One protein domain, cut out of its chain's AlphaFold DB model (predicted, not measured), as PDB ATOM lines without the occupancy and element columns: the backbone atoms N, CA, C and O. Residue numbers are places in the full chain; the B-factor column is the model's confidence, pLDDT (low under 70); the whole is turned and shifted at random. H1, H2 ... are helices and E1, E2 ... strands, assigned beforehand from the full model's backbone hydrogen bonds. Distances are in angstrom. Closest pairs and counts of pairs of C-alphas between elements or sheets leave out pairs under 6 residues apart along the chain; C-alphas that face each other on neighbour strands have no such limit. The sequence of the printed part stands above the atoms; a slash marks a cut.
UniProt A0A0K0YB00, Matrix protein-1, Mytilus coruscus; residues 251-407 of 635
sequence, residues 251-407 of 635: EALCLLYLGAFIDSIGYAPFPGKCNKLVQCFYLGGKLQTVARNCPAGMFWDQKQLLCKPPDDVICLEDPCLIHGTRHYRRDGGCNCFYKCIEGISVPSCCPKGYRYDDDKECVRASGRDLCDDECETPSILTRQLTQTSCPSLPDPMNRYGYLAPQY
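What this domain is: This is residues 251 to 407 of the 635 residues of the protein "Matrix protein-1" of Mytilus coruscus (UniProt A0A0K0YB00). Small antiparallel sheets follow one another along the domain: the strongly twisted E1 E2 E3 with H1 across one face at one end, the short hairpin E4 E5 near the middle, and at the other end E6 E7 E8 with the hairpin E9 E10 beside it. From there the printed part folds back through H2 to E11, which ends near E5. The 157 printed residues hold two named helices and eleven named strands in the order H1, E1 to E10, H2, E11. The class is mixed, helices and strands, with 72 residues in named elements, under half. The whole is compact, with a radius of gyration of the C-alphas of 16.7 A and spans of 50 by 40 by 32 A.

How they stand to each other: H1, residues 251 to 256, is on the sheet of E1, residues 265 to 269, E2, residues 276 to 283, and E3, residues 286 to 293, at a height over the sheet of 7.9 A. It only just lies over E2, where 3 of its 6 C-alphas fall, and runs across the strands, at 78 degrees to E2 on the local plane; the closest C-alphas of these two, Cys 254 and Cys 280, are 5.9 A apart. E1 E2 E3 form a meander, each strand the antiparallel neighbour of the one before, with N 266 and O 280 at 2.8 A and N 279 and O 290 at 2.8 A. The hairpin of E4, residues 299 to 301, and E5, residues 306 to 308, has N 299 and O 308 at 2.8 A. E6, residues 327 to 329, E7, residues 336 to 341, and E8, residues 344 to 349, form a second meander, with N 338 and O 328 at 2.9 A and N 346 and O 339 at 2.8 A. In the hairpin of E9, residues 354 to 357, and E10, residues 361 to 364, N 355 and O 363 are 2.8 A apart; the closest C-alphas of E7 and E9, Cys 336 and Tyr 356, are 6.3 A apart. H2, residues 378 to 387, is not on either three-strand sheet. E11, residues 401 to 406, pairs with no named strand, but its residues 402 to 403 pair antiparallel with residues 393 to 394. In H1 and H2 every O i to N i+4 pair is within hydrogen-bond range.

Where its parts are: H1 begins at C-alpha 251, (115.960, 95.318, 73.129). E2 is 22.2 A long, E3 23.1 A, E7 16.1 A, E8 15.9 A and H2 14.0 A. E11, 15.2 A long, ends at C-alpha 406, (102.770, 116.425, 82.157).

The domain as a whole: The two C-alphas farthest apart, of Gly 285 and Arg 364, are 49.7 A apart. The printed part has no cut; the links E5 to E6, E10 to H2 and H2 to E11 are long. Mean pLDDT of the printed part is 87.9, and residues 258 to 259, 262 to 264, 283 to 284 and 388 are under 70.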
ATOM      1  N   GLU A 251     116.288  95.154  74.555       89.38
ATOM      2  CA  GLU A 251     115.960  95.318  73.129       89.38
ATOM      3  C   GLU A 251     114.650  94.606  72.774       89.38
ATOM      4  O   GLU A 251     113.791  95.179  72.101       89.38
ATOM      5  N   ALA A 252     114.448  93.391  73.292       90.75
ATOM      6  CA  ALA A 252     113.214  92.639  73.077       90.75
ATOM      7  C   ALA A 252     111.985  93.346  73.677       90.75
ATOM      8  O   ALA A 252     110.925  93.358  73.053       90.75
ATOM      9  N   LEU A 253     112.129  93.984  74.847       90.50
ATOM     10  CA  LEU A 253     111.055  94.786  75.447       90.50
ATOM     11  C   LEU A 253     110.677  95.960  74.538       90.50
ATOM     12  O   LEU A 253     109.505  96.152  74.233       90.50
ATOM     13  N   CYS A 254     111.658  96.695  74.023       88.56
ATOM     14  CA  CYS A 254     111.403  97.791  73.090       88.56
ATOM     15  C   CYS A 254     110.690  97.340  71.803       88.56
ATOM     16  O   CYS A 254     109.808  98.042  71.308       88.56
ATOM     17  N   LEU A 255     111.026  96.155  71.284       88.56
ATOM     18  CA  LEU A 255     110.354  95.571  70.120       88.56
ATOM     19  C   LEU A 255     108.920  95.101  70.426       88.56
ATOM     20  O   LEU A 255     108.059  95.142  69.550       88.56
ATOM     21  N   LEU A 256     108.629  94.687  71.660       88.56
ATOM     22  CA  LEU A 256     107.272  94.311  72.069       88.56
ATOM     23  C   LEU A 256     106.336  95.534  72.133       88.56
ATOM     24  O   LEU A 256     105.152  95.433  71.819       88.56
ATOM     25  N   TYR A 257     106.878  96.696  72.506       85.44
ATOM     26  CA  TYR A 257     106.136  97.945  72.707       85.44
ATOM     27  C   TYR A 257     106.319  98.951  71.551       85.44
ATOM     28  O   TYR A 257     106.302 100.162  71.766       85.44
ATOM     29  N   LEU A 258     106.427  98.470  70.302       69.75
ATOM     30  CA  LEU A 258     106.708  99.281  69.098       69.75
ATOM     31  C   LEU A 258     105.730 100.446  68.807       69.75
ATOM     32  O   LEU A 258     106.012 101.270  67.944       69.75
ATOM     33  N   GLY A 259     104.607 100.557  69.521       64.12
ATOM     34  CA  GLY A 259     103.654 101.672  69.411       64.12
ATOM     35  C   GLY A 259     103.858 102.815  70.414       64.12
ATOM     36  O   GLY A 259     103.146 103.811  70.346       64.12
ATOM     37  N   ALA A 260     104.799 102.687  71.352       74.44
ATOM     38  CA  ALA A 260     104.996 103.634  72.449       74.44
ATOM     39  C   ALA A 260     106.151 104.616  72.186       74.44
ATOM     40  O   ALA A 260     106.989 104.834  73.059       74.44
ATOM     41  N   PHE A 261     106.225 105.182  70.976       70.75
ATOM     42  CA  PHE A 261     107.256 106.150  70.591       70.75
ATOM     43  C   PHE A 261     106.750 107.589  70.693       70.75
ATOM     44  O   PHE A 261     105.716 107.924  70.123       70.75
ATOM     45  N   ILE A 262     107.501 108.448  71.383       64.81
ATOM     46  CA  ILE A 262     107.285 109.900  71.437       64.81
ATOM     47  C   ILE A 262     108.651 110.581  71.336       64.81
ATOM     48  O   ILE A 262     109.608 110.120  71.954       64.81
ATOM     49  N   ASP A 263     108.760 111.641  70.532       62.81
ATOM     50  CA  ASP A 263     110.037 112.310  70.222       62.81
ATOM     51  C   ASP A 263     111.093 111.355  69.619       62.81
ATOM     52  O   ASP A 263     112.281 111.464  69.908       62.81
ATOM     53  N   SER A 264     110.665 110.363  68.823       67.00
ATOM     54  CA  SER A 264     111.529 109.280  68.307       67.00
ATOM     55  C   SER A 264     112.163 108.386  69.388       67.00
ATOM     56  O   SER A 264     113.062 107.598  69.088       67.00
ATOM     57  N   ILE A 265     111.659 108.453  70.624       75.75
ATOM     58  CA  ILE A 265     112.063 107.606  71.748       75.75
ATOM     59  C   ILE A 265     110.916 106.666  72.088       75.75
ATOM     60  O   ILE A 265     109.810 107.108  72.387       75.75
ATOM     61  N   GLY A 266     111.178 105.367  72.023       84.88
ATOM     62  CA  GLY A 266     110.271 104.322  72.473       84.88
ATOM     63  C   GLY A 266     110.354 104.143  73.982       84.88
ATOM     64  O   GLY A 266     111.410 104.361  74.578       84.88
ATOM     65  N   TYR A 267     109.257 103.718  74.598       90.56
ATOM     66  CA  TYR A 267     109.218 103.419  76.023       90.56
ATOM     67  C   TYR A 267     108.531 102.076  76.283       90.56
ATOM     68  O   TYR A 267     107.461 101.798  75.738       90.56
ATOM     69  N   ALA A 268     109.125 101.266  77.151       93.31
ATOM     70  CA  ALA A 268     108.572  99.993  77.604       93.31
ATOM     71  C   ALA A 268     108.629  99.900  79.140       93.31
ATOM     72  O   ALA A 268     109.516 100.504  79.752       93.31
ATOM     73  N   PRO A 269     107.722  99.147  79.786       94.19
ATOM     74  CA  PRO A 269     107.781  98.945  81.224       94.19
ATOM     75  C   PRO A 269     108.957  98.024  81.562       94.19
ATOM     76  O   PRO A 269     109.287  97.109  80.800       94.19
ATOM     77  N   PHE A 270     109.603  98.258  82.703       94.31
ATOM     78  CA  PHE A 270     110.643  97.360  83.187       94.31
ATOM     79  C   PHE A 270     110.009  96.229  84.016       94.31
ATOM     80  O   PHE A 270     109.277  96.520  84.962       94.31
ATOM     81  N   PRO A 271     110.281  94.949  83.712       92.38
ATOM     82  CA  PRO A 271     109.626  93.839  84.396       92.38
ATOM     83  C   PRO A 271     110.070  93.732  85.859       92.38
ATOM     84  O   PRO A 271     111.266  93.773  86.167       92.38
ATOM     85  N   GLY A 272     109.103  93.560  86.757       91.00
ATOM     86  CA  GLY A 272     109.311  93.364  88.190       91.00
ATOM     87  C   GLY A 272     109.669  94.632  88.963       91.00
ATOM     88  O   GLY A 272     110.006  94.529  90.142       91.00
ATOM     89  N   LYS A 273     109.659  95.815  88.330       93.94
ATOM     90  CA  LYS A 273     109.982  97.089  88.992       93.94
ATOM     91  C   LYS A 273     109.105  98.231  88.489       93.94
ATOM     92  O   LYS A 273     109.387  98.839  87.460       93.94
ATOM     93  N   CYS A 274     108.102  98.589  89.289       95.56
ATOM     94  CA  CYS A 274     107.142  99.657  88.993       95.56
ATOM     95  C   CYS A 274     107.782 101.035  88.791       95.56
ATOM     96  O   CYS A 274     107.293 101.847  88.015       95.56
ATOM     97  N   ASN A 275     108.883 101.311  89.487       94.56
ATOM     98  CA  ASN A 275     109.613 102.575  89.415       94.56
ATOM     99  C   ASN A 275     110.635 102.613  88.266       94.56
ATOM    100  O   ASN A 275     111.472 103.517  88.242       94.56
ATOM    101  N   LYS A 276     110.627 101.640  87.344       94.62
ATOM    102  CA  LYS A 276     111.573 101.575  86.227       94.62
ATOM    103  C   LYS A 276     110.883 101.455  84.878       94.62
ATOM    104  O   LYS A 276     109.823 100.856  84.727       94.62
ATOM    105  N   LEU A 277     111.559 101.988  83.870       94.56
ATOM    106  CA  LEU A 277     111.175 101.884  82.471       94.56
ATOM    107  C   LEU A 277     112.393 101.572  81.598       94.56
ATOM    108  O   LEU A 277     113.540 101.705  82.024       94.56
ATOM    109  N   VAL A 278     112.142 101.202  80.353       93.50
ATOM    110  CA  VAL A 278     113.151 101.072  79.305       93.50
ATOM    111  C   VAL A 278     112.897 102.160  78.277       93.50
ATOM    112  O   VAL A 278     111.795 102.268  77.748       93.50
ATOM    113  N   GLN A 279     113.918 102.961  77.995       89.88
ATOM    114  CA  GLN A 279     113.919 103.901  76.883       89.88
ATOM    115  C   GLN A 279     114.626 103.292  75.682       89.88
ATOM    116  O   GLN A 279     115.690 102.690  75.822       89.88
ATOM    117  N   CYS A 280     114.047 103.501  74.510       87.12
ATOM    118  CA  CYS A 280     114.441 102.898  73.249       87.12
ATOM    119  C   CYS A 280     114.731 104.009  72.242       87.12
ATOM    120  O   CYS A 280     113.897 104.887  72.045       87.12
ATOM    121  N   PHE A 281     115.866 103.985  71.562       81.19
ATOM    122  CA  PHE A 281     116.181 104.974  70.533       81.19
ATOM    123  C   PHE A 281     116.986 104.332  69.408       81.19
ATOM    124  O   PHE A 281     117.776 103.421  69.639       81.19
ATOM    125  N   TYR A 282     116.783 104.787  68.174       71.62
ATOM    126  CA  TYR A 282     117.563 104.318  67.030       71.62
ATOM    127  C   TYR A 282     118.782 105.219  66.835       71.62
ATOM    128  O   TYR A 282     118.640 106.411  66.571       71.62
ATOM    129  N   LEU A 283     119.985 104.651  66.923       65.19
ATOM    130  CA  LEU A 283     121.237 105.336  66.595       65.19
ATOM    131  C   LEU A 283     121.946 104.580  65.476       65.19
ATOM    132  O   LEU A 283     122.292 103.409  65.627       65.19
ATOM    133  N   GLY A 284     122.135 105.242  64.331       62.09
ATOM    134  CA  GLY A 284     122.793 104.641  63.165       62.09
ATOM    135  C   GLY A 284     122.067 103.403  62.620       62.09
ATOM    136  O   GLY A 284     122.715 102.462  62.181       62.09
ATOM    137  N   GLY A 285     120.732 103.363  62.715       72.12
ATOM    138  CA  GLY A 285     119.922 102.209  62.300       72.12
ATOM    139  C   GLY A 285     119.918 101.034  63.284       72.12
ATOM    140  O   GLY A 285     119.193 100.069  63.058       72.12
ATOM    141  N   LYS A 286     120.663 101.115  64.395       78.88
ATOM    142  CA  LYS A 286     120.632 100.123  65.474       78.88
ATOM    143  C   LYS A 286     119.734 100.601  66.614       78.88
ATOM    144  O   LYS A 286     119.836 101.751  67.044       78.88
ATOM    145  N   LEU A 287     118.875  99.713  67.110       81.75
ATOM    146  CA  LEU A 287     118.094  99.953  68.318       81.75
ATOM    147  C   LEU A 287     119.031  99.943  69.530       81.75
ATOM    148  O   LEU A 287     119.809  99.014  69.716       81.75
ATOM    149  N   GLN A 288     118.971 100.997  70.327       82.94
ATOM    150  CA  GLN A 288     119.701 101.156  71.575       82.94
ATOM    151  C   GLN A 288     118.686 101.287  72.703       82.94
ATOM    152  O   GLN A 288     117.641 101.924  72.540       82.94
ATOM    153  N   THR A 289     118.989 100.674  73.844       87.50
ATOM    154  CA  THR A 289     118.058 100.605  74.972       87.50
ATOM    155  C   THR A 289     118.739 100.925  76.284       87.50
ATOM    156  O   THR A 289     119.840 100.443  76.544       87.50
ATOM    157  N   VAL A 290     118.064 101.692  77.135       88.56
ATOM    158  CA  VAL A 290     118.570 102.085  78.453       88.56
ATOM    159  C   VAL A 290     117.460 101.927  79.483       88.56
ATOM    160  O   VAL A 290     116.381 102.496  79.326       88.56
ATOM    161  N   ALA A 291     117.727 101.175  80.549       91.00
ATOM    162  CA  ALA A 291     116.838 101.121  81.704       91.00
ATOM    163  C   ALA A 291     116.970 102.409  82.528       91.00
ATOM    164  O   ALA A 291     118.082 102.864  82.804       91.00
ATOM    165  N   ARG A 292     115.842 102.991  82.931       89.44
ATOM    166  CA  ARG A 292     115.781 104.232  83.708       89.44
ATOM    167  C   ARG A 292     114.879 104.086  84.912       89.44
ATOM    168  O   ARG A 292     113.901 103.347  84.868       89.44
ATOM    169  N   ASN A 293     115.212 104.826  85.961       91.19
ATOM    170  CA  ASN A 293     114.346 104.974  87.118       91.19
ATOM    171  C   ASN A 293     113.420 106.172  86.894       91.19
ATOM    172  O   ASN A 293     113.836 107.198  86.353       91.19
ATOM    173  N   CYS A 294     112.177 106.047  87.335       92.12
ATOM    174  CA  CYS A 294     111.299 107.186  87.505       92.12
ATOM    175  C   CYS A 294     111.824 108.092  88.633       92.12
ATOM    176  O   CYS A 294     112.363 107.595  89.629       92.12
ATOM    177  N   PRO A 295     111.683 109.419  88.490       89.88
ATOM    178  CA  PRO A 295     112.218 110.367  89.454       89.88
ATOM    179  C   PRO A 295     111.446 110.323  90.776       89.88
ATOM    180  O   PRO A 295     110.254 110.010  90.809       89.88
ATOM    181  N   ALA A 296     112.144 110.645  91.866       88.25
ATOM    182  CA  ALA A 296     111.589 110.837  93.205       88.25
ATOM    183  C   ALA A 296     110.619 109.745  93.699       88.25
ATOM    184  O   ALA A 296     109.707 110.009  94.480       88.25
ATOM    185  N   GLY A 297     110.818 108.493  93.286       89.12
ATOM    186  CA  GLY A 297     109.981 107.370  93.709       89.12
ATOM    187  C   GLY A 297     108.606 107.297  93.050       89.12
ATOM    188  O   GLY A 297     107.723 106.630  93.580       89.12
ATOM    189  N   MET A 298     108.419 107.949  91.909       94.44
ATOM    190  CA  MET A 298     107.247 107.749  91.059       94.44
ATOM    191  C   MET A 298     107.263 106.362  90.388       94.44
ATOM    192  O   MET A 298     108.313 105.728  90.262       94.44
ATOM    193  N   PHE A 299     106.097 105.901  89.938       96.12
ATOM    194  CA  PHE A 299     105.903 104.680  89.155       96.12
ATOM    195  C   PHE A 299     105.696 104.997  87.676       96.12
ATOM    196  O   PHE A 299     105.191 106.057  87.313       96.12
ATOM    197  N   TRP A 300     106.095 104.079  86.804       96.12
ATOM    198  CA  TRP A 300     105.944 104.216  85.362       96.12
ATOM    199  C   TRP A 300     104.525 103.852  84.908       96.12
ATOM    200  O   TRP A 300     104.093 102.707  85.048       96.12
ATOM    201  N   ASP A 301     103.817 104.803  84.297       94.81
ATOM    202  CA  ASP A 301     102.544 104.554  83.619       94.81
ATOM    203  C   ASP A 301     102.792 104.304  82.123       94.81
ATOM    204  O   ASP A 301     102.964 105.235  81.332       94.81
ATOM    205  N   GLN A 302     102.762 103.034  81.709       92.25
ATOM    206  CA  GLN A 302     102.962 102.642  80.309       92.25
ATOM    207  C   GLN A 302     101.868 103.158  79.361       92.25
ATOM    208  O   GLN A 302     102.108 103.288  78.162       92.25
ATOM    209  N   LYS A 303     100.656 103.437  79.851       89.19
ATOM    210  CA  LYS A 303      99.567 103.947  79.008       89.19
ATOM    211  C   LYS A 303      99.770 105.428  78.706       89.19
ATOM    212  O   LYS A 303      99.498 105.864  77.590       89.19
ATOM    213  N   GLN A 304     100.228 106.190  79.697       86.56
ATOM    214  CA  GLN A 304     100.443 107.636  79.577       86.56
ATOM    215  C   GLN A 304     101.881 108.006  79.183       86.56
ATOM    216  O   GLN A 304     102.130 109.144  78.790       86.56
ATOM    217  N   LEU A 305     102.802 107.037  79.219       89.50
ATOM    218  CA  LEU A 305     104.221 107.184  78.887       89.50
ATOM    219  C   LEU A 305     104.915 108.258  79.738       89.50
ATOM    220  O   LEU A 305     105.683 109.079  79.227       89.50
ATOM    221  N   LEU A 306     104.614 108.260  81.038       91.62
ATOM    222  CA  LEU A 306     105.168 109.190  82.017       91.62
ATOM    223  C   LEU A 306     105.212 108.558  83.417       91.62
ATOM    224  O   LEU A 306     104.532 107.569  83.689       91.62
ATOM    225  N   CYS A 307     106.023 109.125  84.302       93.38
ATOM    226  CA  CYS A 307     106.139 108.701  85.692       93.38
ATOM    227  C   CYS A 307     105.099 109.425  86.557       93.38
ATOM    228  O   CYS A 307     105.041 110.653  86.539       93.38
ATOM    229  N   LYS A 308     104.288 108.686  87.315       93.88
ATOM    230  CA  LYS A 308     103.219 109.205  88.180       93.88
ATOM    231  C   LYS A 308     103.383 108.772  89.638       93.88
ATOM    232  O   LYS A 308     104.107 107.813  89.907       93.88
ATOM    233  N   PRO A 309     102.720 109.452  90.585       93.00
ATOM    234  CA  PRO A 309     102.552 108.941  91.942       93.00
ATOM    235  C   PRO A 309     102.043 107.480  91.962       93.00
ATOM    236  O   PRO A 309     101.250 107.111  91.093       93.00
ATOM    237  N   PRO A 310     102.511 106.619  92.891       95.44
ATOM    238  CA  PRO A 310     102.129 105.201  92.916       95.44
ATOM    239  C   PRO A 310     100.624 104.921  93.047       95.44
ATOM    240  O   PRO A 310     100.151 103.922  92.517       95.44
ATOM    241  N   ASP A 311      99.865 105.802  93.695       94.56
ATOM    242  CA  ASP A 311      98.401 105.741  93.818       94.56
ATOM    243  C   ASP A 311      97.660 105.939  92.483       94.56
ATOM    244  O   ASP A 311      96.545 105.444  92.315       94.56
ATOM    245  N   ASP A 312      98.304 106.578  91.504       94.25
ATOM    246  CA  ASP A 312      97.765 106.806  90.159       94.25
ATOM    247  C   ASP A 312      98.149 105.709  89.146       94.25
ATOM    248  O   ASP A 312      97.713 105.752  87.987       94.25
ATOM    249  N   VAL A 313      98.979 104.731  89.536       95.69
ATOM    250  CA  VAL A 313      99.521 103.706  88.630       95.69
ATOM    251  C   VAL A 313      99.117 102.309  89.073       95.69
ATOM    252  O   VAL A 313      99.452 101.842  90.154       95.69
ATOM    253  N   ILE A 314      98.477 101.570  88.168       92.44
ATOM    254  CA  ILE A 314      98.192 100.152  88.392       92.44
ATOM    255  C   ILE A 314      99.471  99.347  88.132       92.44
ATOM    256  O   ILE A 314      99.743  98.964  86.993       92.44
ATOM    257  N   CYS A 315     100.240  99.068  89.186       94.06
ATOM    258  CA  CYS A 315     101.387  98.166  89.125       94.06
ATOM    259  C   CYS A 315     101.140  96.893  89.943       94.06
ATOM    260  O   CYS A 315     101.191  96.904  91.166       94.06
ATOM    261  N   LEU A 316     100.907  95.770  89.258       94.38
ATOM    262  CA  LEU A 316     100.648  94.472  89.905       94.38
ATOM    263  C   LEU A 316     101.888  93.863  90.577       94.38
ATOM    264  O   LEU A 316     101.778  92.887  91.311       94.38
ATOM    265  N   GLU A 317     103.056  94.429  90.294       94.88
ATOM    266  CA  GLU A 317     104.355  93.995  90.802       94.88
ATOM    267  C   GLU A 317     104.809  94.853  91.994       94.88
ATOM    268  O   GLU A 317     105.943  94.708  92.444       94.88
ATOM    269  N   ASP A 318     103.952  95.752  92.501       96.00
ATOM    270  CA  ASP A 318     104.254  96.565  93.679       96.00
ATOM    271  C   ASP A 318     104.368  95.662  94.929       96.00
ATOM    272  O   ASP A 318     103.391  94.996  95.293       96.00
ATOM    273  N   PRO A 319     105.522  95.650  95.628       96.44
ATOM    274  CA  PRO A 319     105.686  94.908  96.875       96.44
ATOM    275  C   PRO A 319     104.647  95.229  97.960       96.44
ATOM    276  O   PRO A 319     104.367  94.356  98.784       96.44
ATOM    277  N   CYS A 320     104.044  96.423  97.968       96.69
ATOM    278  CA  CYS A 320     102.976  96.773  98.910       96.69
ATOM    279  C   CYS A 320     101.665  96.004  98.686       96.69
ATOM    280  O   CYS A 320     100.825  95.968  99.585       96.69
ATOM    281  N   LEU A 321     101.499  95.337  97.539       96.00
ATOM    282  CA  LEU A 321     100.384  94.416  97.300       96.00
ATOM    283  C   LEU A 321     100.595  93.050  97.972       96.00
ATOM    284  O   LEU A 321      99.644  92.281  98.126       96.00
ATOM    285  N   ILE A 322     101.828  92.732  98.379       95.56
ATOM    286  CA  ILE A 322     102.143  91.499  99.098       95.56
ATOM    287  C   ILE A 322     101.770  91.687 100.569       95.56
ATOM    288  O   ILE A 322     102.265  92.578 101.260       95.56
ATOM    289  N   HIS A 323     100.895  90.815 101.068       94.38
ATOM    290  CA  HIS A 323     100.435  90.881 102.448       94.38
ATOM    291  C   HIS A 323     101.606  90.746 103.434       94.38
ATOM    292  O   HIS A 323     102.350  89.767 103.401       94.38
ATOM    293  N   GLY A 324     101.726  91.705 104.353       93.69
ATOM    294  CA  GLY A 324     102.784  91.746 105.364       93.69
ATOM    295  C   GLY A 324     103.956  92.665 105.016       93.69
ATOM    296  O   GLY A 324     104.700  93.032 105.927       93.69
ATOM    297  N   THR A 325     104.089  93.112 103.764       96.00
ATOM    298  CA  THR A 325     105.071  94.141 103.399       96.00
ATOM    299  C   THR A 325     104.673  95.475 104.026       96.00
ATOM    300  O   THR A 325     103.607  96.016 103.739       96.00
ATOM    301  N   ARG A 326     105.525  96.016 104.900       96.88
ATOM    302  CA  ARG A 326     105.309  97.324 105.553       96.88
ATOM    303  C   ARG A 326     106.149  98.435 104.940       96.88
ATOM    304  O   ARG A 326     105.723  99.586 104.905       96.88
ATOM    305  N   HIS A 327     107.337  98.085 104.476       96.88
ATOM    306  CA  HIS A 327     108.268  98.968 103.798       96.88
ATOM    307  C   HIS A 327     109.216  98.138 102.939       96.88
ATOM    308  O   HIS A 327     109.417  96.954 103.215       96.88
ATOM    309  N   TYR A 328     109.814  98.759 101.930       95.88
ATOM    310  CA  TYR A 328     110.852  98.126 101.121       95.88
ATOM    311  C   TYR A 328     111.800  99.164 100.511       95.88
ATOM    312  O   TYR A 328     111.468 100.349 100.383       95.88
ATOM    313  N   ARG A 329     112.996  98.713 100.120       94.56
ATOM    314  CA  ARG A 329     114.040  99.565  99.535       94.56
ATOM    315  C   ARG A 329     113.592 100.221  98.230       94.56
ATOM    316  O   ARG A 329     113.057  99.564  97.338       94.56
ATOM    317  N   ARG A 330     113.911 101.508  98.079       93.31
ATOM    318  CA  ARG A 330     113.663 102.297  96.865       93.31
ATOM    319  C   ARG A 330     114.982 102.649  96.180       93.31
ATOM    320  O   ARG A 330     115.958 102.980  96.847       93.31
ATOM    321  N   ASP A 331     115.011 102.613  94.848       87.81
ATOM    322  CA  ASP A 331     116.157 103.124  94.084       87.81
ATOM    323  C   ASP A 331     116.271 104.658  94.236       87.81
ATOM    324  O   ASP A 331     115.257 105.351  94.286       87.81
ATOM    325  N   GLY A 332     117.489 105.209  94.240       79.25
ATOM    326  CA  GLY A 332     117.710 106.666  94.283       79.25
ATOM    327  C   GLY A 332     118.352 107.197  95.565       79.25
ATOM    328  O   GLY A 332     118.251 108.385  95.829       79.25
ATOM    329  N   GLY A 333     118.970 106.337  96.372       86.81
ATOM    330  CA  GLY A 333     119.802 106.739  97.510       86.81
ATOM    331  C   GLY A 333     119.787 105.705  98.629       86.81
ATOM    332  O   GLY A 333     118.852 104.910  98.747       86.81
ATOM    333  N   CYS A 334     120.817 105.693  99.468       91.38
ATOM    334  CA  CYS A 334     120.901 104.763 100.598       91.38
ATOM    335  C   CYS A 334     119.852 105.016 101.700       91.38
ATOM    336  O   CYS A 334     119.585 104.111 102.485       91.38
ATOM    337  N   ASN A 335     119.246 106.204 101.764       93.62
ATOM    338  CA  ASN A 335     118.209 106.619 102.724       93.62
ATOM    339  C   ASN A 335     116.788 106.560 102.135       93.62
ATOM    340  O   ASN A 335     115.828 106.940 102.807       93.62
ATOM    341  N   CYS A 336     116.649 106.094 100.894       93.81
ATOM    342  CA  CYS A 336     115.403 106.069 100.139       93.81
ATOM    343  C   CYS A 336     114.642 104.757 100.349       93.81
ATOM    344  O   CYS A 336     115.183 103.670 100.137       93.81
ATOM    345  N   PHE A 337     113.348 104.847 100.656       96.12
ATOM    346  CA  PHE A 337     112.485 103.671 100.763       96.12
ATOM    347  C   PHE A 337     111.031 103.975 100.407       96.12
ATOM    348  O   PHE A 337     110.654 105.126 100.187       96.12
ATOM    349  N   TYR A 338     110.215 102.932 100.317       96.88
ATOM    350  CA  TYR A 338     108.765 103.036 100.243       96.88
ATOM    351  C   TYR A 338     108.148 102.524 101.530       96.88
ATOM    352  O   TYR A 338     108.540 101.471 102.031       96.88
ATOM    353  N   LYS A 339     107.154 103.249 102.036       96.81
ATOM    354  CA  LYS A 339     106.279 102.802 103.114       96.81
ATOM    355  C   LYS A 339     104.956 102.342 102.519       96.81
ATOM    356  O   LYS A 339     104.387 103.051 101.695       96.81
ATOM    357  N   CYS A 340     104.459 101.190 102.944       97.12
ATOM    358  CA  CYS A 340     103.180 100.668 102.486       97.12
ATOM    359  C   CYS A 340     102.055 101.221 103.358       97.12
ATOM    360  O   CYS A 340     101.942 100.873 104.536       97.12
ATOM    361  N   ILE A 341     101.226 102.085 102.780       96.31
ATOM    362  CA  ILE A 341     100.047 102.657 103.433       96.31
ATOM    363  C   ILE A 341      98.836 102.190 102.634       96.31
ATOM    364  O   ILE A 341      98.716 102.512 101.461       96.31
ATOM    365  N   GLU A 342      97.983 101.365 103.248       94.56
ATOM    366  CA  GLU A 342      96.772 100.818 102.604       94.56
ATOM    367  C   GLU A 342      97.046 100.066 101.284       94.56
ATOM    368  O   GLU A 342      96.241 100.068 100.359       94.56
ATOM    369  N   GLY A 343      98.201  99.395 101.199       93.56
ATOM    370  CA  GLY A 343      98.627  98.665 100.000       93.56
ATOM    371  C   GLY A 343      99.240  99.545  98.906       93.56
ATOM    372  O   GLY A 343      99.557  99.034  97.837       93.56
ATOM    373  N   ILE A 344      99.441 100.838  99.176       96.06
ATOM    374  CA  ILE A 344     100.046 101.806  98.259       96.06
ATOM    375  C   ILE A 344     101.477 102.115  98.704       96.06
ATOM    376  O   ILE A 344     101.739 102.380  99.881       96.06
ATOM    377  N   SER A 345     102.402 102.124  97.745       97.19
ATOM    378  CA  SER A 345     103.778 102.573  97.948       97.19
ATOM    379  C   SER A 345     103.872 104.086  98.134       97.19
ATOM    380  O   SER A 345     103.685 104.850  97.194       97.19
ATOM    381  N   VAL A 346     104.246 104.540  99.328       95.62
ATOM    382  CA  VAL A 346     104.464 105.962  99.629       95.62
ATOM    383  C   VAL A 346     105.968 106.245  99.743       95.62
ATOM    384  O   VAL A 346     106.611 105.760 100.683       95.62
ATOM    385  N   PRO A 347     106.570 107.003  98.804       94.44
ATOM    386  CA  PRO A 347     108.003 107.288  98.822       94.44
ATOM    387  C   PRO A 347     108.386 108.079 100.075       94.44
ATOM    388  O   PRO A 347     107.804 109.122 100.367       94.44
ATOM    389  N   SER A 348     109.376 107.571 100.803       94.69
ATOM    390  CA  SER A 348     109.797 108.057 102.117       94.69
ATOM    391  C   SER A 348     111.323 108.119 102.224       94.69
ATOM    392  O   SER A 348     112.055 107.494 101.450       94.69
ATOM    393  N   CYS A 349     111.798 108.904 103.192       94.81
ATOM    394  CA  CYS A 349     113.213 109.182 103.408       94.81
ATOM    395  C   CYS A 349     113.592 108.963 104.863       94.81
ATOM    396  O   CYS A 349     112.899 109.442 105.763       94.81
ATOM    397  N   CYS A 350     114.725 108.307 105.093       94.56
ATOM    398  CA  CYS A 350     115.342 108.326 106.407       94.56
ATOM    399  C   CYS A 350     115.910 109.725 106.718       94.56
ATOM    400  O   CYS A 350     116.307 110.448 105.798       94.56
ATOM    401  N   PRO A 351     115.964 110.130 108.002       92.12
ATOM    402  CA  PRO A 351     116.582 111.394 108.397       92.12
ATOM    403  C   PRO A 351     118.052 111.482 107.959       92.12
ATOM    404  O   PRO A 351     118.714 110.464 107.765       92.12
ATOM    405  N   LYS A 352     118.601 112.701 107.854       89.88
ATOM    406  CA  LYS A 352     120.030 112.888 107.544       89.88
ATOM    407  C   LYS A 352     120.912 112.123 108.539       89.88
ATOM    408  O   LYS A 352     120.667 112.174 109.746       89.88
ATOM    409  N   GLY A 353     121.925 111.420 108.032       90.00
ATOM    410  CA  GLY A 353     122.782 110.542 108.834       90.00
ATOM    411  C   GLY A 353     122.176 109.167 109.151       90.00
ATOM    412  O   GLY A 353     122.728 108.433 109.972       90.00
ATOM    413  N   TYR A 354     121.058 108.798 108.520       94.06
ATOM    414  CA  TYR A 354     120.459 107.464 108.587       94.06
ATOM    415  C   TYR A 354     120.381 106.854 107.190       94.06
ATOM    416  O   TYR A 354     120.176 107.558 106.205       94.06
ATOM    417  N   ARG A 355     120.508 105.530 107.111       94.25
ATOM    418  CA  ARG A 355     120.288 104.743 105.895       94.25
ATOM    419  C   ARG A 355     119.089 103.827 106.070       94.25
ATOM    420  O   ARG A 355     118.758 103.436 107.189       94.25
ATOM    421  N   TYR A 356     118.490 103.453 104.952       95.25
ATOM    422  CA  TYR A 356     117.425 102.476 104.931       95.25
ATOM    423  C   TYR A 356     117.964 101.048 105.104       95.25
ATOM    424  O   TYR A 356     118.983 100.657 104.513       95.25
ATOM    425  N   ASP A 357     117.249 100.268 105.903       94.44
ATOM    426  CA  ASP A 357     117.518  98.874 106.220       94.44
ATOM    427  C   ASP A 357     116.219  98.069 106.140       94.44
ATOM    428  O   ASP A 357     115.201  98.464 106.710       94.44
ATOM    429  N   ASP A 358     116.247  96.951 105.415       92.62
ATOM    430  CA  ASP A 358     115.041  96.186 105.097       92.62
ATOM    431  C   ASP A 358     114.378  95.568 106.352       92.62
ATOM    432  O   ASP A 358     113.171  95.336 106.335       92.62
ATOM    433  N   ASP A 359     115.117  95.398 107.459       92.12
ATOM    434  CA  ASP A 359     114.600  94.849 108.723       92.12
ATOM    435  C   ASP A 359     114.151  95.925 109.727       92.12
ATOM    436  O   ASP A 359     113.254  95.692 110.541       92.12
ATOM    437  N   LYS A 360     114.812  97.091 109.728       86.38
ATOM    438  CA  LYS A 360     114.687  98.114 110.788       86.38
ATOM    439  C   LYS A 360     114.248  99.492 110.288       86.38
ATOM    440  O   LYS A 360     114.291 100.451 111.058       86.38
ATOM    441  N   GLU A 361     113.835  99.593 109.027       91.19
ATOM    442  CA  GLU A 361     113.466 100.829 108.329       91.19
ATOM    443  C   GLU A 361     114.629 101.829 108.268       91.19
ATOM    444  O   GLU A 361     115.333 101.859 107.270       91.19
ATOM    445  N   CYS A 362     114.892 102.614 109.316       95.25
ATOM    446  CA  CYS A 362     115.975 103.600 109.333       95.25
ATOM    447  C   CYS A 362     117.005 103.299 110.423       95.25
ATOM    448  O   CYS A 362     116.724 103.392 111.618       95.25
ATOM    449  N   VAL A 363     118.241 103.015 110.010       95.12
ATOM    450  CA  VAL A 363     119.375 102.759 110.911       95.12
ATOM    451  C   VAL A 363     120.421 103.855 110.779       95.12
ATOM    452  O   VAL A 363     120.651 104.388 109.693       95.12
ATOM    453  N   ARG A 364     121.063 104.218 111.892       93.38
ATOM    454  CA  ARG A 364     122.097 105.258 111.896       93.38
ATOM    455  C   ARG A 364     123.254 104.838 110.989       93.38
ATOM    456  O   ARG A 364     123.834 103.768 111.170       93.38
ATOM    457  N   ALA A 365     123.586 105.689 110.028       89.69
ATOM    458  CA  ALA A 365     124.754 105.520 109.183       89.69
ATOM    459  C   ALA A 365     126.020 105.786 110.018       89.69
ATOM    460  O   ALA A 365     126.062 106.739 110.799       89.69
ATOM    461  N   SER A 366     127.046 104.941 109.901       85.88
ATOM    462  CA  SER A 366     128.299 105.121 110.646       85.88
ATOM    463  C   SER A 366     129.520 104.701 109.830       85.88
ATOM    464  O   SER A 366     129.449 103.809 108.987       85.88
ATOM    465  N   GLY A 367     130.653 105.369 110.072       81.75
ATOM    466  CA  GLY A 367     131.917 105.082 109.394       81.75
ATOM    467  C   GLY A 367     131.855 105.334 107.886       81.75
ATOM    468  O   GLY A 367     131.491 106.419 107.449       81.75
ATOM    469  N   ARG A 368     132.232 104.325 107.091       73.12
ATOM    470  CA  ARG A 368     132.230 104.393 105.616       73.12
ATOM    471  C   ARG A 368     130.835 104.293 104.987       73.12
ATOM    472  O   ARG A 368     130.721 104.531 103.793       73.12
ATOM    473  N   ASP A 369     129.799 104.014 105.781       77.19
ATOM    474  CA  ASP A 369     128.407 103.896 105.322       77.19
ATOM    475  C   ASP A 369     127.610 105.195 105.521       77.19
ATOM    476  O   ASP A 369     126.384 105.153 105.642       77.19
ATOM    477  N   LEU A 370     128.295 106.343 105.626       84.00
ATOM    478  CA  LEU A 370     127.669 107.662 105.710       84.00
ATOM    479  C   LEU A 370     126.734 107.863 104.517       84.00
ATOM    480  O   LEU A 370     127.150 107.858 103.361       84.00
ATOM    481  N   CYS A 371     125.449 107.984 104.835       84.62
ATOM    482  CA  CYS A 371     124.390 108.099 103.860       84.62
ATOM    483  C   CYS A 371     123.979 109.561 103.716       84.62
ATOM    484  O   CYS A 371     123.069 110.033 104.402       84.62
ATOM    485  N   ASP A 372     124.691 110.258 102.835       82.81
ATOM    486  CA  ASP A 372     124.475 111.675 102.533       82.81
ATOM    487  C   ASP A 372     123.765 111.887 101.184       82.81
ATOM    488  O   ASP A 372     123.647 113.019 100.718       82.81
ATOM    489  N   ASP A 373     123.264 110.808 100.570       81.44
ATOM    490  CA  ASP A 373     122.479 110.880  99.339       81.44
ATOM    491  C   ASP A 373     121.227 111.751  99.539       81.44
ATOM    492  O   ASP A 373     120.509 111.648 100.545       81.44
ATOM    493  N   GLU A 374     120.932 112.600  98.556       82.00
ATOM    494  CA  GLU A 374     119.690 113.366  98.544       82.00
ATOM    495  C   GLU A 374     118.504 112.435  98.281       82.00
ATOM    496  O   GLU A 374     118.334 111.877  97.198       82.00
ATOM    497  N   CYS A 375     117.650 112.283  99.290       87.81
ATOM    498  CA  CYS A 375     116.409 111.548  99.143       87.81
ATOM    499  C   CYS A 375     115.321 112.447  98.553       87.81
ATOM    500  O   CYS A 375     114.713 113.258  99.254       87.81
ATOM    501  N   GLU A 376     115.046 112.286  97.260       86.94
ATOM    502  CA  GLU A 376     113.969 113.018  96.593       86.94
ATOM    503  C   GLU A 376     112.615 112.318  96.771       86.94
ATOM    504  O   GLU A 376     112.488 111.114  96.537       86.94
ATOM    505  N   THR A 377     111.572 113.066  97.133       87.25
ATOM    506  CA  THR A 377     110.166 112.612  97.132       87.25
ATOM    507  C   THR A 377     109.346 113.437  96.139       87.25
ATOM    508  O   THR A 377     109.771 114.542  95.780       87.25
ATOM    509  N   PRO A 378     108.167 112.968  95.684       84.69
ATOM    510  CA  PRO A 378     107.352 113.714  94.728       84.69
ATOM    511  C   PRO A 378     107.012 115.119  95.234       84.69
ATOM    512  O   PRO A 378     106.976 116.064  94.450       84.69
ATOM    513  N   SER A 379     106.848 115.288  96.551       83.12
ATOM    514  CA  SER A 379     106.627 116.588  97.193       83.12
ATOM    515  C   SER A 379     107.845 117.512  97.088       83.12
ATOM    516  O   SER A 379     107.682 118.693  96.789       83.12
ATOM    517  N   ILE A 380     109.062 116.993  97.296       84.81
ATOM    518  CA  ILE A 380     110.309 117.762  97.121       84.81
ATOM    519  C   ILE A 380     110.458 118.182  95.658       84.81
ATOM    520  O   ILE A 380     110.735 119.345  95.378       84.81
ATOM    521  N   LEU A 381     110.195 117.265  94.731       84.62
ATOM    522  CA  LEU A 381     110.306 117.516  93.300       84.62
ATOM    523  C   LEU A 381     109.273 118.541  92.808       84.62
ATOM    524  O   LEU A 381     109.594 119.458  92.055       84.62
ATOM    525  N   THR A 382     108.040 118.451  93.308       82.62
ATOM    526  CA  THR A 382     106.984 119.448  93.066       82.62
ATOM    527  C   THR A 382     107.381 120.814  93.621       82.62
ATOM    528  O   THR A 382     107.188 121.841  92.969       82.62
ATOM    529  N   ARG A 383     107.986 120.849  94.812       83.12
ATOM    530  CA  ARG A 383     108.510 122.086  95.396       83.12
ATOM    531  C   ARG A 383     109.630 122.678  94.539       83.12
ATOM    532  O   ARG A 383     109.630 123.883  94.328       83.12
ATOM    533  N   GLN A 384     110.549 121.864  94.023       83.56
ATOM    534  CA  GLN A 384     111.593 122.339  93.111       83.56
ATOM    535  C   GLN A 384     110.966 122.968  91.863       83.56
ATOM    536  O   GLN A 384     111.212 124.139  91.608       83.56
ATOM    537  N   LEU A 385     110.057 122.260  91.184       82.75
ATOM    538  CA  LEU A 385     109.357 122.746  89.983       82.75
ATOM    539  C   LEU A 385     108.544 124.031  90.197       82.75
ATOM    540  O   LEU A 385     108.340 124.786  89.250       82.75
ATOM    541  N   THR A 386     108.050 124.267  91.414       78.81
ATOM    542  CA  THR A 386     107.273 125.471  91.756       78.81
ATOM    543  C   THR A 386     108.139 126.632  92.245       78.81
ATOM    544  O   THR A 386     107.730 127.783  92.121       78.81
ATOM    545  N   GLN A 387     109.324 126.356  92.801       78.00
ATOM    546  CA  GLN A 387     110.248 127.379  93.307       78.00
ATOM    547  C   GLN A 387     111.249 127.854  92.256       78.00
ATOM    548  O   GLN A 387     111.759 128.972  92.356       78.00
ATOM    549  N   THR A 388     111.540 127.040  91.244       68.50
ATOM    550  CA  THR A 388     112.408 127.438  90.139       68.50
ATOM    551  C   THR A 388     111.656 128.325  89.151       68.50
ATOM    552  O   THR A 388     110.487 128.112  88.849       68.50
ATOM    553  N   SER A 389     112.356 129.279  88.526       73.62
ATOM    554  CA  SER A 389     111.841 129.991  87.340       73.62
ATOM    555  C   SER A 389     111.614 129.058  86.143       73.62
ATOM    556  O   SER A 389     111.119 129.481  85.101       73.62
ATOM    557  N   CYS A 390     112.050 127.808  86.288       80.12
ATOM    558  CA  CYS A 390     112.030 126.779  85.287       80.12
ATOM    559  C   CYS A 390     110.983 125.720  85.600       80.12
ATOM    560  O   CYS A 390     111.106 125.058  86.627       80.12
ATOM    561  N   PRO A 391     110.007 125.477  84.718       81.75
ATOM    562  CA  PRO A 391     109.009 124.436  84.931       81.75
ATOM    563  C   PRO A 391     109.524 123.057  84.491       81.75
ATOM    564  O   PRO A 391     108.729 122.184  84.175       81.75
ATOM    565  N   SER A 392     110.839 122.858  84.395       87.81
ATOM    566  CA  SER A 392     111.461 121.590  84.021       87.81
ATOM    567  C   SER A 392     112.804 121.436  84.723       87.81
ATOM    568  O   SER A 392     113.524 122.414  84.929       87.81
ATOM    569  N   LEU A 393     113.160 120.199  85.055       88.19
ATOM    570  CA  LEU A 393     114.367 119.879  85.818       88.19
ATOM    571  C   LEU A 393     115.385 119.139  84.951       88.19
ATOM    572  O   LEU A 393     114.987 118.436  84.018       88.19
ATOM    573  N   PRO A 394     116.692 119.278  85.223       88.62
ATOM    574  CA  PRO A 394     117.686 118.434  84.577       88.62
ATOM    575  C   PRO A 394     117.400 116.960  84.875       88.62
ATOM    576  O   PRO A 394     116.991 116.599  85.975       88.62
ATOM    577  N   ASP A 395     117.606 116.099  83.884       87.50
ATOM    578  CA  ASP A 395     117.526 114.660  84.097       87.50
ATOM    579  C   ASP A 395     118.811 114.185  84.801       87.50
ATOM    580  O   ASP A 395     119.896 114.274  84.209       87.50
ATOM    581  N   PRO A 396     118.719 113.672  86.044       81.25
ATOM    582  CA  PRO A 396     119.893 113.326  86.843       81.25
ATOM    583  C   PRO A 396     120.685 112.154  86.251       81.25
ATOM    584  O   PRO A 396     121.875 112.008  86.524       81.25
ATOM    585  N   MET A 397     120.055 111.327  85.411       79.12
ATOM    586  CA  MET A 397     120.695 110.176  84.768       79.12
ATOM    587  C   MET A 397     121.222 110.499  83.364       79.12
ATOM    588  O   MET A 397     121.955 109.698  82.783       79.12
ATOM    589  N   ASN A 398     120.844 111.643  82.785       81.50
ATOM    590  CA  ASN A 398     121.188 111.989  81.411       81.50
ATOM    591  C   ASN A 398     121.232 113.504  81.184       81.50
ATOM    592  O   ASN A 398     120.213 114.135  80.932       81.50
ATOM    593  N   ARG A 399     122.436 114.079  81.088       82.44
ATOM    594  CA  ARG A 399     122.623 115.509  80.758       82.44
ATOM    595  C   ARG A 399     122.026 115.952  79.408       82.44
ATOM    596  O   ARG A 399     121.907 117.148  79.141       82.44
ATOM    597  N   TYR A 400     121.720 115.000  78.526       81.94
ATOM    598  CA  TYR A 400     121.035 115.224  77.251       81.94
ATOM    599  C   TYR A 400     119.517 115.067  77.382       81.94
ATOM    600  O   TYR A 400     118.843 114.836  76.386       81.94
ATOM    601  N   GLY A 401     118.968 115.114  78.591       84.50
ATOM    602  CA  GLY A 401     117.542 115.010  78.852       84.50
ATOM    603  C   GLY A 401     117.103 115.932  79.977       84.50
ATOM    604  O   GLY A 401     117.916 116.590  80.631       84.50
ATOM    605  N   TYR A 402     115.794 115.995  80.166       88.94
ATOM    606  CA  TYR A 402     115.153 116.786  81.207       88.94
ATOM    607  C   TYR A 402     113.829 116.154  81.628       88.94
ATOM    608  O   TYR A 402     113.239 115.354  80.897       88.94
ATOM    609  N   LEU A 403     113.366 116.516  82.817       88.06
ATOM    610  CA  LEU A 403     112.073 116.134  83.364       88.06
ATOM    611  C   LEU A 403     111.090 117.284  83.140       88.06
ATOM    612  O   LEU A 403     111.350 118.413  83.558       88.06
ATOM    613  N   ALA A 404     109.969 116.999  82.483       86.50
ATOM    614  CA  ALA A 404     108.902 117.963  82.238       86.50
ATOM    615  C   ALA A 404     107.595 117.519  82.921       86.50
ATOM    616  O   ALA A 404     107.234 116.343  82.806       86.50
ATOM    617  N   PRO A 405     106.869 118.423  83.597       83.25
ATOM    618  CA  PRO A 405     105.549 118.142  84.138       83.25
ATOM    619  C   PRO A 405     104.554 117.900  83.005       83.25
ATOM    620  O   PRO A 405     104.467 118.680  82.058       83.25
ATOM    621  N   GLN A 406     103.818 116.795  83.103       78.88
ATOM    622  CA  GLN A 406     102.770 116.425  82.157       78.88
ATOM    623  C   GLN A 406     101.710 115.562  82.861       78.88
ATOM    624  O   GLN A 406     102.034 114.537  83.460       78.88
ATOM    625  N   TYR A 407     100.436 115.966  82.784       78.88
ATOM    626  CA  TYR A 407      99.278 115.235  83.338       78.88
ATOM    627  C   TYR A 407      99.415 114.779  84.804       78.88
ATOM    628  O   TYR A 407      99.075 113.641  85.145       78.88
TER     629      TYR A 407